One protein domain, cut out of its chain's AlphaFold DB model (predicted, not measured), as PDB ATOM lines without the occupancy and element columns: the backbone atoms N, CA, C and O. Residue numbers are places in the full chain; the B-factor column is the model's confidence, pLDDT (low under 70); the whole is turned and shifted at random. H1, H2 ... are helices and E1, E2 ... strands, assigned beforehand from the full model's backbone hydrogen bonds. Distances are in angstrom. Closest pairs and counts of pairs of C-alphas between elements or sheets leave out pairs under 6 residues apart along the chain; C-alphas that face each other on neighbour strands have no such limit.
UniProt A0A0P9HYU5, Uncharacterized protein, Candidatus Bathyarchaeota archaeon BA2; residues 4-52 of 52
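This is residues 4 to 52 of the 52 residues of an uncharacterized protein of Candidatus Bathyarchaeota archaeon BA2 (UniProt A0A0P9HYU5). A long ribbon of two antiparallel strands, E1 and E2, has a small helical head at one end, made of the short helix H1 and the longer H2, and both ends of the printed part lie at the ribbon's other end. From H1 the chain turns into H2, which is apart from E1, and residues 33 to 40 lead back to the ribbon; residues 16 to 22, of which 20 to 22 belong to H2, stand free. The 49 printed residues hold two named helices and two named strands in the order E1, H1, H2, E2, a mixed class. The whole is only just loose, close to compact, with a radius of gyration of the C-alphas of 11.8 A, and elongated, spanning 36 by 23 by 18 A.

E1, residues 4 to 11, begins at C-alpha 4 (172.150, 203.394, 207.561) and is 22.0 A long. H1 is residues 13 to 17. H2, residues 20 to 32, begins at C-alpha 20 (188.530, 215.980, 196.663) and is 18.6 A long. E2, residues 41 to 51, is 25.8 A long, bends by 60 degrees at residue 45 and ends at C-alpha 51 (170.788, 197.663, 209.699).

E1 and E2 are antiparallel neighbours, with 163 degrees between their directions. The C-alphas of Ala 5 and Val 49 face each other at 4.4 A. N 4 and O 50, at 2.8 A, and N 10 and O 43, at 2.9 A, are within hydrogen-bond range. H1 and H2 are close but not clearly touching; their closest C-alphas, those of Ala 15 and Ile 23, are 7.4 A apart. H1 and E2 are only just apart, closest 8.5 A. In H2 every O i to N i+4 pair is within hydrogen-bond range; in H1 0 of 1 is, beside 2 of 2 O i to N i+3 pairs.

The two C-alphas farthest apart, those of Glu 17 and Glu 51, are 36.4 A apart. The printed part has no cut, and no link is long. Mean pLDDT of the printed part is 95.9, and no printed residue is under 70.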
ATOM      1  N   ARG A   4     171.138 202.566 208.226       94.94
ATOM      2  CA  ARG A   4     172.150 203.394 207.561       94.94
ATOM      3  C   ARG A   4     171.993 203.260 206.055       94.94
ATOM      4  O   ARG A   4     171.844 202.151 205.559       94.94
ATOM      5  N   ALA A   5     172.047 204.382 205.345       95.12
ATOM      6  CA  ALA A   5     172.097 204.403 203.890       95.12
ATOM      7  C   ALA A   5     173.495 204.825 203.424       95.12
ATOM      8  O   ALA A   5     174.044 205.804 203.930       95.12
ATOM      9  N   THR A   6     174.035 204.102 202.448       95.19
ATOM     10  CA  THR A   6     175.239 204.464 201.699       95.19
ATOM     11  C   THR A   6     174.835 204.660 200.246       95.19
ATOM     12  O   THR A   6     174.182 203.795 199.663       95.19
ATOM     13  N   ILE A   7     175.214 205.794 199.669       95.69
ATOM     14  CA  ILE A   7     174.979 206.098 198.258       95.69
ATOM     15  C   ILE A   7     176.314 206.161 197.532       95.69
ATOM     16  O   ILE A   7     177.273 206.750 198.033       95.69
ATOM     17  N   LYS A   8     176.369 205.566 196.348       97.44
ATOM     18  CA  LYS A   8     177.481 205.715 195.417       97.44
ATOM     19  C   LYS A   8     177.011 206.580 194.261       97.44
ATOM     20  O   LYS A   8     175.956 206.322 193.681       97.44
ATOM     21  N   ILE A   9     177.775 207.616 193.943       96.62
ATOM     22  CA  ILE A   9     177.424 208.599 192.919       96.62
ATOM     23  C   ILE A   9     178.615 208.849 192.006       96.62
ATOM     24  O   ILE A   9     179.762 208.774 192.448       96.62
ATOM     25  N   SER A  10     178.339 209.209 190.757       97.38
ATOM     26  CA  SER A  10     179.340 209.808 189.879       97.38
ATOM     27  C   SER A  10     179.218 211.326 189.938       97.38
ATOM     28  O   SER A  10     178.104 211.865 189.923       97.38
ATOM     29  N   LEU A  11     180.359 212.013 189.945       97.56
ATOM     30  CA  LEU A  11     180.394 213.468 189.874       97.56
ATOM     31  C   LEU A  11     180.425 213.965 188.419       97.56
ATOM     32  O   LEU A  11     180.749 213.219 187.487       97.56
ATOM     33  N   VAL A  12     180.015 215.215 188.207       97.56
ATOM     34  CA  VAL A  12     180.155 215.917 186.920       97.56
ATOM     35  C   VAL A  12     181.639 216.140 186.596       97.56
ATOM     36  O   VAL A  12     182.470 216.129 187.498       97.56
ATOM     37  N   LYS A  13     181.995 216.323 185.317       96.88
ATOM     38  CA  LYS A  13     183.411 216.395 184.897       96.88
ATOM     39  C   LYS A  13     184.137 217.616 185.461       96.88
ATOM     40  O   LYS A  13     185.332 217.575 185.693       96.88
ATOM     41  N   GLU A  14     183.400 218.688 185.711       94.56
ATOM     42  CA  GLU A  14     183.877 219.931 186.309       94.56
ATOM     43  C   GLU A  14     184.440 219.713 187.724       94.56
ATOM     44  O   GLU A  14     185.210 220.532 188.215       94.56
ATOM     45  N   ALA A  15     184.084 218.601 188.381       94.62
ATOM     46  CA  ALA A  15     184.675 218.212 189.655       94.62
ATOM     47  C   ALA A  15     186.176 217.880 189.531       94.62
ATOM     48  O   ALA A  15     186.900 218.067 190.501       94.62
ATOM     49  N   ASP A  16     186.659 217.463 188.352       95.38
ATOM     50  CA  ASP A  16     188.076 217.134 188.120       95.38
ATOM     51  C   ASP A  16     189.004 218.357 188.304       95.38
ATOM     52  O   ASP A  16     190.209 218.207 188.499       95.38
ATOM     53  N   GLU A  17     188.453 219.577 188.260       96.31
ATOM     54  CA  GLU A  17     189.190 220.831 188.471       96.31
ATOM     55  C   GLU A  17     189.374 221.185 189.958       96.31
ATOM     56  O   GLU A  17     190.064 222.156 190.282       96.31
ATOM     57  N   LYS A  18     188.758 220.424 190.872       96.00
ATOM     58  CA  LYS A  18     188.783 220.679 192.315       96.00
ATOM     59  C   LYS A  18     189.428 219.542 193.089       96.00
ATOM     60  O   LYS A  18     189.365 218.378 192.711       96.00
ATOM     61  N   ALA A  19     190.023 219.892 194.226       97.38
ATOM     62  CA  ALA A  19     190.518 218.900 195.167       97.38
ATOM     63  C   ALA A  19     189.348 218.136 195.806       97.38
ATOM     64  O   ALA A  19     188.302 218.720 196.112       97.38
ATOM     65  N   ASN A  20     189.546 216.841 196.058       96.94
ATOM     66  CA  ASN A  20     188.530 215.980 196.663       96.94
ATOM     67  C   ASN A  20     188.051 216.537 198.010       96.94
ATOM     68  O   ASN A  20     186.850 216.580 198.265       96.94
ATOM     69  N   GLU A  21     188.969 217.047 198.833       97.69
ATOM     70  CA  GLU A  21     188.665 217.607 200.152       97.69
ATOM     71  C   GLU A  21     187.730 218.827 200.065       97.69
ATOM     72  O   GLU A  21     186.886 219.039 200.939       97.69
ATOM     73  N   GLU A  22     187.842 219.631 199.001       97.75
ATOM     74  CA  GLU A  22     186.942 220.765 198.773       97.75
ATOM     75  C   GLU A  22     185.537 220.279 198.403       97.75
ATOM     76  O   GLU A  22     184.544 220.771 198.947       97.75
ATOM     77  N   ILE A  23     185.445 219.295 197.509       97.25
ATOM     78  CA  ILE A  23     184.171 218.718 197.068       97.25
ATOM     79  C   ILE A  23     183.452 218.046 198.241       97.25
ATOM     80  O   ILE A  23     182.260 218.281 198.442       97.25
ATOM     81  N   GLU A  24     184.165 217.250 199.039       97.38
ATOM     82  CA  GLU A  24     183.622 216.580 200.226       97.38
ATOM     83  C   GLU A  24     183.022 217.586 201.208       97.38
ATOM     84  O   GLU A  24     181.888 217.412 201.668       97.38
ATOM     85  N   LYS A  25     183.748 218.679 201.478       97.56
ATOM     86  CA  LYS A  25     183.265 219.759 202.339       97.56
ATOM     87  C   LYS A  25     181.982 220.383 201.786       97.56
ATOM     88  O   LYS A  25     181.020 220.542 202.535       97.56
ATOM     89  N   GLN A  26     181.939 220.695 200.489       96.88
ATOM     90  CA  GLN A  26     180.749 221.271 199.857       96.88
ATOM     91  C   GLN A  26     179.551 220.322 199.920       96.88
ATOM     92  O   GLN A  26     178.455 220.742 200.288       96.88
ATOM     93  N   ILE A  27     179.742 219.039 199.600       96.62
ATOM     94  CA  ILE A  27     178.673 218.037 199.684       96.62
ATOM     95  C   ILE A  27     178.136 217.953 201.114       96.62
ATOM     96  O   ILE A  27     176.922 217.965 201.315       96.62
ATOM     97  N   PHE A  28     179.021 217.916 202.110       96.62
ATOM     98  CA  PHE A  28     178.621 217.857 203.511       96.62
ATOM     99  C   PHE A  28     177.824 219.092 203.951       96.62
ATOM    100  O   PHE A  28     176.821 218.952 204.648       96.62
ATOM    101  N   GLU A  29     178.235 220.292 203.539       97.44
ATOM    102  CA  GLU A  29     177.528 221.537 203.853       97.44
ATOM    103  C   GLU A  29     176.123 221.562 203.226       97.44
ATOM    104  O   GLU A  29     175.141 221.748 203.943       97.44
ATOM    105  N   TYR A  30     175.997 221.257 201.931       97.06
ATOM    106  CA  TYR A  30     174.706 221.258 201.224       97.06
ATOM    107  C   TYR A  30     173.733 220.174 201.708       97.06
ATOM    108  O   TYR A  30     172.516 220.363 201.660       97.06
ATOM    109  N   LEU A  31     174.236 219.034 202.188       96.12
ATOM    110  CA  LEU A  31     173.399 217.983 202.773       96.12
ATOM    111  C   LEU A  31     172.843 218.355 204.155       96.12
ATOM    112  O   LEU A  31     171.881 217.734 204.606       96.12
ATOM    113  N   ARG A  32     173.433 219.343 204.837       95.75
ATOM    114  CA  ARG A  32     172.933 219.852 206.124       95.75
ATOM    115  C   ARG A  32     171.847 220.911 205.959       95.75
ATOM    116  O   ARG A  32     171.109 221.162 206.911       95.75
ATOM    117  N   GLU A  33     171.754 221.528 204.788       96.06
ATOM    118  CA  GLU A  33     170.716 222.503 204.464       96.06
ATOM    119  C   GLU A  33     169.405 221.809 204.060       96.06
ATOM    120  O   GLU A  33     169.404 220.681 203.570       96.06
ATOM    121  N   TYR A  34     168.263 222.476 204.271       92.88
ATOM    122  CA  TYR A  34     166.955 221.963 203.856       92.88
ATOM    123  C   TYR A  34     166.445 222.710 202.608       92.88
ATOM    124  O   TYR A  34     166.319 223.935 202.656       92.88
ATOM    125  N   PRO A  35     166.083 222.012 201.512       92.38
ATOM    126  CA  PRO A  35     166.178 220.563 201.321       92.38
ATOM    127  C   PRO A  35     167.628 220.111 201.060       92.38
ATOM    128  O   PRO A  35     168.361 220.840 200.388       92.38
ATOM    129  N   PRO A  36     168.017 218.903 201.513       94.56
ATOM    130  CA  PRO A  36     169.368 218.397 201.309       94.56
ATOM    131  C   PRO A  36     169.627 218.173 199.823       94.56
ATOM    132  O   PRO A  36     168.810 217.577 199.113       94.56
ATOM    133  N   LYS A  37     170.776 218.652 199.348       94.38
ATOM    134  CA  LYS A  37     171.208 218.504 197.955       94.38
ATOM    135  C   LYS A  37     172.623 217.957 197.912       94.38
ATOM    136  O   LYS A  37     173.436 218.258 198.777       94.38
ATOM    137  N   ILE A  38     172.916 217.181 196.876       95.12
ATOM    138  CA  ILE A  38     174.273 216.721 196.593       95.12
ATOM    139  C   ILE A  38     174.792 217.562 195.424       95.12
ATOM    140  O   ILE A  38     174.396 217.308 194.282       95.12
ATOM    141  N   PRO A  39     175.613 218.597 195.674       93.44
ATOM    142  CA  PRO A  39     176.274 219.321 194.598       93.44
ATOM    143  C   PRO A  39     177.192 218.362 193.832       93.44
ATOM    144  O   PRO A  39     177.588 217.321 194.353       93.44
ATOM    145  N   TRP A  40     177.514 218.706 192.586       96.12
ATOM    146  CA  TRP A  40     178.359 217.894 191.695       96.12
ATOM    147  C   TRP A  40     177.763 216.554 191.257       96.12
ATOM    148  O   TRP A  40     178.398 215.854 190.475       96.12
ATOM    149  N   LEU A  41     176.555 216.190 191.695       96.56
ATOM    150  CA  LEU A  41     175.910 214.946 191.287       96.56
ATOM    151  C   LEU A  41     175.664 214.928 189.773       96.56
ATOM    152  O   LEU A  41     174.882 215.723 189.251       96.56
ATOM    153  N   LYS A  42     176.271 213.961 189.085       97.44
ATOM    154  CA  LYS A  42     175.927 213.623 187.701       97.44
ATOM    155  C   LYS A  42     174.868 212.532 187.652       97.44
ATOM    156  O   LYS A  42     173.883 212.663 186.933       97.44
ATOM    157  N   ASN A  43     175.094 211.442 188.383       97.31
ATOM    158  CA  ASN A  43     174.172 210.317 188.457       97.31
ATOM    159  C   ASN A  43     174.357 209.527 189.761       97.31
ATOM    160  O   ASN A  43     175.457 209.485 190.313       97.31
ATOM    161  N   VAL A  44     173.290 208.873 190.220       97.31
ATOM    162  CA  VAL A  44     173.355 207.893 191.312       97.31
ATOM    163  C   VAL A  44     173.666 206.525 190.710       97.31
ATOM    164  O   VAL A  44     172.969 206.071 189.807       97.31
ATOM    165  N   GLU A  45     174.724 205.882 191.196       97.69
ATOM    166  CA  GLU A  45     175.137 204.548 190.748       97.69
ATOM    167  C   GLU A  45     174.482 203.449 191.584       97.69
ATOM    168  O   GLU A  45     174.005 202.457 191.041       97.69
ATOM    169  N   GLU A  46     174.457 203.621 192.907       97.56
ATOM    170  CA  GLU A  46     173.961 202.611 193.839       97.56
ATOM    171  C   GLU A  46     173.411 203.265 195.110       97.56
ATOM    172  O   GLU A  46     173.927 204.283 195.579       97.56
ATOM    173  N   VAL A  47     172.381 202.647 195.692       97.12
ATOM    174  CA  VAL A  47     171.873 202.969 197.028       97.12
ATOM    175  C   VAL A  47     171.752 201.673 197.820       97.12
ATOM    176  O   VAL A  47     170.982 200.789 197.453       97.12
ATOM    177  N   THR A  48     172.470 201.592 198.936       97.19
ATOM    178  CA  THR A  48     172.479 200.428 199.826       97.19
ATOM    179  C   THR A  48     172.001 200.840 201.214       97.19
ATOM    180  O   THR A  48     172.477 201.832 201.768       97.19
ATOM    181  N   VAL A  49     171.064 200.084 201.791       97.12
ATOM    182  CA  VAL A  49     170.544 200.312 203.149       97.12
ATOM    183  C   VAL A  49     170.874 199.112 204.027       97.12
ATOM    184  O   VAL A  49     170.502 197.988 203.700       97.12
ATOM    185  N   THR A  50     171.545 199.354 205.150       95.75
ATOM    186  CA  THR A  50     171.928 198.329 206.125       95.75
ATOM    187  C   THR A  50     171.327 198.612 207.497       95.75
ATOM    188  O   THR A  50     171.026 199.756 207.850       95.75
ATOM    189  N   GLU A  51     171.133 197.557 208.280       94.69
ATOM    190  CA  GLU A  51     170.788 197.663 209.699       94.69
ATOM    191  C   GLU A  51     172.077 197.850 210.518       94.69
ATOM    192  O   GLU A  51     173.090 197.212 210.221       94.69
ATOM    193  N   VAL A  52     172.056 198.750 211.509       77.94
ATOM    194  CA  VAL A  52     173.156 199.015 212.458       77.94
ATOM    195  C   VAL A  52     172.744 198.778 213.902       77.94
ATOM    196  O   VAL A  52     171.551 198.972 214.240       77.94
TER     197      VAL A  52